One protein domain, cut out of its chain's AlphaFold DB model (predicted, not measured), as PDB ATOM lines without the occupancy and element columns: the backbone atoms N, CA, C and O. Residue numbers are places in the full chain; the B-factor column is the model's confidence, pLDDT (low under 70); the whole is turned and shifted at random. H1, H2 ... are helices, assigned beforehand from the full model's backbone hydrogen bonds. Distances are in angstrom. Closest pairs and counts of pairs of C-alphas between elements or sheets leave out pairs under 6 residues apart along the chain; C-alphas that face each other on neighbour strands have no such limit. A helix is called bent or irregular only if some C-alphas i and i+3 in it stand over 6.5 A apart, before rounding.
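AT A GLANCE: This is residues 153 to 211 of the 214 residues of an uncharacterized protein of Blattella germanica (UniProt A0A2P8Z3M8). Three short helices, H1, H2 and H3, cross in a small cluster, each touching the other two, while a long loop, residues 180 to 198, swings wide between H2 and H3. The 59 printed residues, all helix by class, have three named helices and no named strand. The whole is compact, radius of gyration of the C-alphas 11.0 A, spanning 33 by 25 by 20 A.

HOW THE PARTS SIT: H1, residues 153 to 160, touches residues 168 to 172 of H2, residues 168 to 179, at a steep tilt of 51 degrees, opposite ways; the closest C-alphas, of Val 159 and Lys 168, are 6.5 A apart. H1 touches residues 208 to 210 of H3, residues 199 to 210, at a steep tilt of 41 degrees, opposite ways; the closest C-alphas, of Leu 155 and Val 209, are 4.9 A apart. Residues 175 to 179 of H2 touch residues 206 to 210 of H3, about perpendicular at 89 degrees; the closest C-alphas, of Ala 179 and Ile 206, are 5.9 A apart. Every O i to N i+4 pair is within hydrogen-bond range in H1 and H2, 6 of 8 in H3.

IN THESE COORDINATES: H1 begins at C-alpha 153 (-29.154, 10.855, -82.235) and measures 10.6 A, H2 16.5 A. H3, 17.2 A, ends at C-alpha 210 (-26.034, 1.969, -85.715) and is irregular: C-alphas 200 and 203 are 7.4 A apart.

THE WHOLE: The farthest C-alphas, of Pro 163 and Glu 184, are 33.7 A apart. The printed part has no cut; H1 to H2 is a short link, H2 to H3 a long one. No printed residue is under 70 in pLDDT.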
ATOM      1  N   GLU A 153     -28.022  10.793 -83.156       91.31
ATOM      2  CA  GLU A 153     -29.154  10.855 -82.235       91.31
ATOM      3  C   GLU A 153     -29.261   9.569 -81.404       91.31
ATOM      4  O   GLU A 153     -29.461   9.615 -80.186       91.31
ATOM      5  N   SER A 154     -29.104   8.411 -82.046       91.00
ATOM      6  CA  SER A 154     -29.128   7.106 -81.376       91.00
ATOM      7  C   SER A 154     -27.932   6.921 -80.439       91.00
ATOM      8  O   SER A 154     -28.105   6.439 -79.318       91.00
ATOM      9  N   LEU A 155     -26.747   7.399 -80.832       92.88
ATOM     10  CA  LEU A 155     -25.566   7.439 -79.971       92.88
ATOM     11  C   LEU A 155     -25.797   8.293 -78.716       92.88
ATOM     12  O   LEU A 155     -25.537   7.836 -77.602       92.88
ATOM     13  N   ASP A 156     -26.310   9.514 -78.875       92.38
ATOM     14  CA  ASP A 156     -26.569  10.413 -77.747       92.38
ATOM     15  C   ASP A 156     -27.616   9.834 -76.787       92.38
ATOM     16  O   ASP A 156     -27.463   9.920 -75.565       92.38
ATOM     17  N   LYS A 157     -28.668   9.199 -77.317       92.50
ATOM     18  CA  LYS A 157     -29.681   8.504 -76.507       92.50
ATOM     19  C   LYS A 157     -29.082   7.346 -75.720       92.50
ATOM     20  O   LYS A 157     -29.359   7.226 -74.527       92.50
ATOM     21  N   TYR A 158     -28.258   6.528 -76.366       91.94
ATOM     22  CA  TYR A 158     -27.629   5.368 -75.743       91.94
ATOM     23  C   TYR A 158     -26.702   5.773 -74.589       91.94
ATOM     24  O   TYR A 158     -26.810   5.252 -73.480       91.94
ATOM     25  N   VAL A 159     -25.857   6.784 -74.804       92.06
ATOM     26  CA  VAL A 159     -24.928   7.305 -73.787       92.06
ATOM     27  C   VAL A 159     -25.674   7.953 -72.616       92.06
ATOM     28  O   VAL A 159     -25.279   7.798 -71.460       92.06
ATOM     29  N   ASN A 160     -26.786   8.642 -72.881       91.31
ATOM     30  CA  ASN A 160     -27.616   9.230 -71.828       91.31
ATOM     31  C   ASN A 160     -28.357   8.199 -70.962       91.31
ATOM     32  O   ASN A 160     -28.800   8.557 -69.870       91.31
ATOM     33  N   GLY A 161     -28.433   6.934 -71.388       90.19
ATOM     34  CA  GLY A 161     -28.917   5.823 -70.565       90.19
ATOM     35  C   GLY A 161     -28.020   5.497 -69.363       90.19
ATOM     36  O   GLY A 161     -28.465   4.814 -68.443       90.19
ATOM     37  N   PHE A 162     -26.789   6.022 -69.329       89.19
ATOM     38  CA  PHE A 162     -25.825   5.826 -68.247       89.19
ATOM     39  C   PHE A 162     -25.644   7.124 -67.434       89.19
ATOM     40  O   PHE A 162     -24.754   7.926 -67.727       89.19
ATOM     41  N   PRO A 163     -26.472   7.373 -66.398       84.31
ATOM     42  CA  PRO A 163     -26.421   8.617 -65.623       84.31
ATOM     43  C   PRO A 163     -25.169   8.748 -64.743       84.31
ATOM     44  O   PRO A 163     -24.773   9.865 -64.428       84.31
ATOM     45  N   HIS A 164     -24.545   7.631 -64.357       85.00
ATOM     46  CA  HIS A 164     -23.357   7.592 -63.489       85.00
ATOM     47  C   HIS A 164     -22.025   7.666 -64.248       85.00
ATOM     48  O   HIS A 164     -20.966   7.551 -63.639       85.00
ATOM     49  N   LEU A 165     -22.067   7.816 -65.572       86.50
ATOM     50  CA  LEU A 165     -20.870   7.907 -66.392       86.50
ATOM     51  C   LEU A 165     -20.305   9.334 -66.330       86.50
ATOM     52  O   LEU A 165     -20.946  10.268 -66.812       86.50
ATOM     53  N   GLU A 166     -19.115   9.489 -65.741       83.81
ATOM     54  CA  GLU A 166     -18.437  10.788 -65.610       83.81
ATOM     55  C   GLU A 166     -18.002  11.347 -66.973       83.81
ATOM     56  O   GLU A 166     -18.256  12.513 -67.274       83.81
ATOM     57  N   ASP A 167     -17.411  10.504 -67.828       88.12
ATOM     58  CA  ASP A 167     -16.933  10.897 -69.156       88.12
ATOM     59  C   ASP A 167     -17.832  10.359 -70.280       88.12
ATOM     60  O   ASP A 167     -17.592   9.310 -70.884       88.12
ATOM     61  N   LYS A 168     -18.903  11.106 -70.568       89.38
ATOM     62  CA  LYS A 168     -19.824  10.796 -71.673       89.38
ATOM     63  C   LYS A 168     -19.197  11.014 -73.051       89.38
ATOM     64  O   LYS A 168     -19.547  10.303 -73.990       89.38
ATOM     65  N   GLU A 169     -18.307  11.990 -73.194       89.69
ATOM     66  CA  GLU A 169     -17.720  12.354 -74.490       89.69
ATOM     67  C   GLU A 169     -16.614  11.374 -74.903       89.69
ATOM     68  O   GLU A 169     -16.588  10.929 -76.055       89.69
ATOM     69  N   GLY A 170     -15.768  10.938 -73.966       89.31
ATOM     70  CA  GLY A 170     -14.810   9.856 -74.203       89.31
ATOM     71  C   GLY A 170     -15.506   8.550 -74.570       89.31
ATOM     72  O   GLY A 170     -15.112   7.880 -75.526       89.31
ATOM     73  N   PHE A 171     -16.625   8.238 -73.914       91.50
ATOM     74  CA  PHE A 171     -17.416   7.058 -74.247       91.50
ATOM     75  C   PHE A 171     -18.078   7.138 -75.636       91.50
ATOM     76  O   PHE A 171     -18.087   6.152 -76.375       91.50
ATOM     77  N   LYS A 172     -18.549   8.319 -76.065       91.81
ATOM     78  CA  LYS A 172     -18.998   8.542 -77.455       91.81
ATOM     79  C   LYS A 172     -17.874   8.319 -78.462       91.81
ATOM     80  O   LYS A 172     -18.107   7.707 -79.506       91.81
ATOM     81  N   LYS A 173     -16.670   8.830 -78.181       91.81
ATOM     82  CA  LYS A 173     -15.491   8.654 -79.045       91.81
ATOM     83  C   LYS A 173     -15.138   7.172 -79.175       91.81
ATOM     84  O   LYS A 173     -14.974   6.702 -80.300       91.81
ATOM     85  N   PHE A 174     -15.130   6.445 -78.058       92.12
ATOM     86  CA  PHE A 174     -14.916   4.999 -78.022       92.12
ATOM     87  C   PHE A 174     -15.931   4.249 -78.895       92.12
ATOM     88  O   PHE A 174     -15.536   3.520 -79.799       92.12
ATOM     89  N   LEU A 175     -17.238   4.491 -78.723       92.69
ATOM     90  CA  LEU A 175     -18.279   3.833 -79.526       92.69
ATOM     91  C   LEU A 175     -18.162   4.146 -81.027       92.69
ATOM     92  O   LEU A 175     -18.367   3.267 -81.862       92.69
ATOM     93  N   LYS A 176     -17.783   5.380 -81.391       92.12
ATOM     94  CA  LYS A 176     -17.524   5.756 -82.792       92.12
ATOM     95  C   LYS A 176     -16.307   5.030 -83.371       92.12
ATOM     96  O   LYS A 176     -16.367   4.580 -84.513       92.12
ATOM     97  N   GLN A 177     -15.218   4.922 -82.610       91.81
ATOM     98  CA  GLN A 177     -14.025   4.178 -83.026       91.81
ATOM     99  C   GLN A 177     -14.338   2.692 -83.182       91.81
ATOM    100  O   GLN A 177     -13.990   2.103 -84.199       91.81
ATOM    101  N   LEU A 178     -15.078   2.127 -82.231       92.00
ATOM    102  CA  LEU A 178     -15.489   0.732 -82.235       92.00
ATOM    103  C   LEU A 178     -16.387   0.402 -83.439       92.00
ATOM    104  O   LEU A 178     -16.151  -0.581 -84.135       92.00
ATOM    105  N   ALA A 179     -17.363   1.256 -83.757       92.25
ATOM    106  CA  ALA A 179     -18.214   1.082 -84.936       92.25
ATOM    107  C   ALA A 179     -17.458   1.277 -86.267       92.25
ATOM    108  O   ALA A 179     -17.821   0.691 -87.290       92.25
ATOM    109  N   ASN A 180     -16.401   2.098 -86.276       91.44
ATOM    110  CA  ASN A 180     -15.540   2.304 -87.443       91.44
ATOM    111  C   ASN A 180     -14.315   1.374 -87.477       91.44
ATOM    112  O   ASN A 180     -13.448   1.523 -88.344       91.44
ATOM    113  N   ALA A 181     -14.243   0.408 -86.564       91.25
ATOM    114  CA  ALA A 181     -13.155  -0.542 -86.535       91.25
ATOM    115  C   ALA A 181     -13.180  -1.424 -87.796       91.25
ATOM    116  O   ALA A 181     -14.226  -1.869 -88.277       91.25
ATOM    117  N   THR A 182     -12.002  -1.656 -88.350       91.00
ATOM    118  CA  THR A 182     -11.685  -2.581 -89.430       91.00
ATOM    119  C   THR A 182     -10.590  -3.512 -88.935       91.00
ATOM    120  O   THR A 182      -9.942  -3.250 -87.923       91.00
ATOM    121  N   TYR A 183     -10.341  -4.595 -89.666       90.19
ATOM    122  CA  TYR A 183      -9.261  -5.520 -89.325       90.19
ATOM    123  C   TYR A 183      -7.886  -4.826 -89.228       90.19
ATOM    124  O   TYR A 183      -7.048  -5.229 -88.433       90.19
ATOM    125  N   GLU A 184      -7.670  -3.758 -89.997       90.31
ATOM    126  CA  GLU A 184      -6.390  -3.042 -90.051       90.31
ATOM    127  C   GLU A 184      -6.197  -2.035 -88.915       90.31
ATOM    128  O   GLU A 184      -5.064  -1.772 -88.519       90.31
ATOM    129  N   ASN A 185      -7.278  -1.438 -88.401       89.38
ATOM    130  CA  ASN A 185      -7.192  -0.380 -87.391       89.38
ATOM    131  C   ASN A 185      -7.585  -0.841 -85.975       89.38
ATOM    132  O   ASN A 185      -7.542  -0.038 -85.045       89.38
ATOM    133  N   PHE A 186      -7.935  -2.121 -85.811       89.00
ATOM    134  CA  PHE A 186      -8.392  -2.686 -84.540       89.00
ATOM    135  C   PHE A 186      -7.333  -2.608 -83.432       89.00
ATOM    136  O   PHE A 186      -7.668  -2.416 -82.268       89.00
ATOM    137  N   GLU A 187      -6.050  -2.705 -83.789       87.19
ATOM    138  CA  GLU A 187      -4.932  -2.617 -82.838       87.19
ATOM    139  C   GLU A 187      -4.797  -1.222 -82.198       87.19
ATOM    140  O   GLU A 187      -4.301  -1.100 -81.083       87.19
ATOM    141  N   TYR A 188      -5.282  -0.171 -82.868       86.12
ATOM    142  CA  TYR A 188      -5.205   1.215 -82.386       86.12
ATOM    143  C   TYR A 188      -6.453   1.663 -81.617       86.12
ATOM    144  O   TYR A 188      -6.633   2.861 -81.383       86.12
ATOM    145  N   LEU A 189      -7.351   0.739 -81.271       88.38
ATOM    146  CA  LEU A 189      -8.535   1.069 -80.490       88.38
ATOM    147  C   LEU A 189      -8.124   1.479 -79.071       88.38
ATOM    148  O   LEU A 189      -7.507   0.715 -78.334       88.38
ATOM    149  N   GLU A 190      -8.469   2.713 -78.701       84.06
ATOM    150  CA  GLU A 190      -8.291   3.212 -77.341       84.06
ATOM    151  C   GLU A 190      -9.314   2.516 -76.433       84.06
ATOM    152  O   GLU A 190     -10.520   2.677 -76.618       84.06
ATOM    153  N   ASP A 191      -8.843   1.745 -75.454       80.12
ATOM    154  CA  ASP A 191      -9.719   1.155 -74.442       80.12
ATOM    155  C   ASP A 191     -10.284   2.238 -73.515       80.12
ATOM    156  O   ASP A 191      -9.604   3.201 -73.151       80.12
ATOM    157  N   PHE A 192     -11.531   2.051 -73.078       84.75
ATOM    158  CA  PHE A 192     -12.157   2.898 -72.067       84.75
ATOM    159  C   PHE A 192     -12.189   2.136 -70.726       84.75
ATOM    160  O   PHE A 192     -13.088   1.324 -70.508       84.75
ATOM    161  N   PRO A 193     -11.215   2.358 -69.818       76.00
ATOM    162  CA  PRO A 193     -10.916   1.459 -68.693       76.00
ATOM    163  C   PRO A 193     -12.050   1.298 -67.667       76.00
ATOM    164  O   PRO A 193     -12.063   0.314 -66.934       76.00
ATOM    165  N   ASN A 194     -13.013   2.226 -67.631       79.75
ATOM    166  CA  ASN A 194     -14.208   2.158 -66.785       79.75
ATOM    167  C   ASN A 194     -15.490   2.114 -67.634       79.75
ATOM    168  O   ASN A 194     -16.443   2.853 -67.376       79.75
ATOM    169  N   SER A 195     -15.503   1.302 -68.694       82.75
ATOM    170  CA  SER A 195     -16.669   1.206 -69.569       82.75
ATOM    171  C   SER A 195     -17.874   0.633 -68.821       82.75
ATOM    172  O   SER A 195     -17.759  -0.374 -68.121       82.75
ATOM    173  N   PRO A 196     -19.073   1.222 -68.993       86.56
ATOM    174  CA  PRO A 196     -20.295   0.647 -68.439       86.56
ATOM    175  C   PRO A 196     -20.717  -0.645 -69.164       86.56
ATOM    176  O   PRO A 196     -21.638  -1.328 -68.722       86.56
ATOM    177  N   ILE A 197     -20.051  -0.978 -70.276       89.88
ATOM    178  CA  ILE A 197     -20.351  -2.101 -71.164       89.88
ATOM    179  C   ILE A 197     -19.185  -3.082 -71.133       89.88
ATOM    180  O   ILE A 197     -18.027  -2.675 -71.245       89.88
ATOM    181  N   LYS A 198     -19.498  -4.374 -71.018       90.50
ATOM    182  CA  LYS A 198     -18.514  -5.461 -71.106       90.50
ATOM    183  C   LYS A 198     -18.207  -5.817 -72.569       90.50
ATOM    184  O   LYS A 198     -19.093  -5.665 -73.407       90.50
ATOM    185  N   PRO A 199     -17.034  -6.399 -72.881       89.38
ATOM    186  CA  PRO A 199     -16.683  -6.807 -74.246       89.38
ATOM    187  C   PRO A 199     -17.716  -7.711 -74.939       89.38
ATOM    188  O   PRO A 199     -17.945  -7.587 -76.137       89.38
ATOM    189  N   GLU A 200     -18.401  -8.571 -74.179       91.81
ATOM    190  CA  GLU A 200     -19.482  -9.444 -74.672       91.81
ATOM    191  C   GLU A 200     -20.673  -8.666 -75.260       91.81
ATOM    192  O   GLU A 200     -21.399  -9.186 -76.098       91.81
ATOM    193  N   GLN A 201     -20.861  -7.415 -74.837       92.56
ATOM    194  CA  GLN A 201     -21.983  -6.553 -75.213       92.56
ATOM    195  C   GLN A 201     -21.598  -5.499 -76.262       92.56
ATOM    196  O   GLN A 201     -22.433  -4.685 -76.651       92.56
ATOM    197  N   TYR A 202     -20.343  -5.477 -76.724       92.25
ATOM    198  CA  TYR A 202     -19.867  -4.489 -77.697       92.25
ATOM    199  C   TYR A 202     -20.637  -4.550 -79.013       92.25
ATOM    200  O   TYR A 202     -21.002  -3.510 -79.552       92.25
ATOM    201  N   LEU A 203     -20.936  -5.752 -79.508       92.88
ATOM    202  CA  LEU A 203     -21.704  -5.907 -80.740       92.88
ATOM    203  C   LEU A 203     -23.127  -5.358 -80.587       92.88
ATOM    204  O   LEU A 203     -23.575  -4.593 -81.435       92.88
ATOM    205  N   ASP A 204     -23.805  -5.689 -79.487       93.56
ATOM    206  CA  ASP A 204     -25.160  -5.207 -79.209       93.56
ATOM    207  C   ASP A 204     -25.190  -3.681 -79.049       93.56
ATOM    208  O   ASP A 204     -26.080  -3.013 -79.575       93.56
ATOM    209  N   ALA A 205     -24.179  -3.114 -78.385       92.19
ATOM    210  CA  ALA A 205     -24.023  -1.673 -78.238       92.19
ATOM    211  C   ALA A 205     -23.854  -0.974 -79.593       92.19
ATOM    212  O   ALA A 205     -24.507   0.036 -79.844       92.19
ATOM    213  N   ILE A 206     -23.015  -1.527 -80.479       92.94
ATOM    214  CA  ILE A 206     -22.825  -1.003 -81.838       92.94
ATOM    215  C   ILE A 206     -24.129  -1.104 -82.629       92.94
ATOM    216  O   ILE A 206     -24.531  -0.128 -83.247       92.94
ATOM    217  N   LEU A 207     -24.821  -2.247 -82.585       91.94
ATOM    218  CA  LEU A 207     -26.092  -2.428 -83.291       91.94
ATOM    219  C   LEU A 207     -27.148  -1.409 -82.850       91.94
ATOM    220  O   LEU A 207     -27.855  -0.873 -83.703       91.94
ATOM    221  N   GLU A 208     -27.222  -1.094 -81.555       91.75
ATOM    222  CA  GLU A 208     -28.161  -0.099 -81.028       91.75
ATOM    223  C   GLU A 208     -27.821   1.324 -81.504       91.75
ATOM    224  O   GLU A 208     -28.718   2.062 -81.916       91.75
ATOM    225  N   VAL A 209     -26.538   1.713 -81.523       92.38
ATOM    226  CA  VAL A 209     -26.121   3.050 -82.003       92.38
ATOM    227  C   VAL A 209     -26.068   3.169 -83.532       92.38
ATOM    228  O   VAL A 209     -26.094   4.277 -84.070       92.38
ATOM    229  N   SER A 210     -25.993   2.046 -84.247       90.69
ATOM    230  CA  SER A 210     -26.034   1.969 -85.715       90.69
ATOM    231  C   SER A 210     -27.454   1.940 -86.277       90.69
ATOM    232  O   SER A 210     -27.641   2.099 -87.484       90.69
ATOM    233  N   ARG A 211     -28.466   1.715 -85.434       85.88
ATOM    234  CA  ARG A 211     -29.853   1.571 -85.864       85.88
ATOM    235  C   ARG A 211     -30.438   2.926 -86.270       85.88
ATOM    236  O   ARG A 211     -30.915   3.681 -85.427       85.88
TER     237      ARG A 211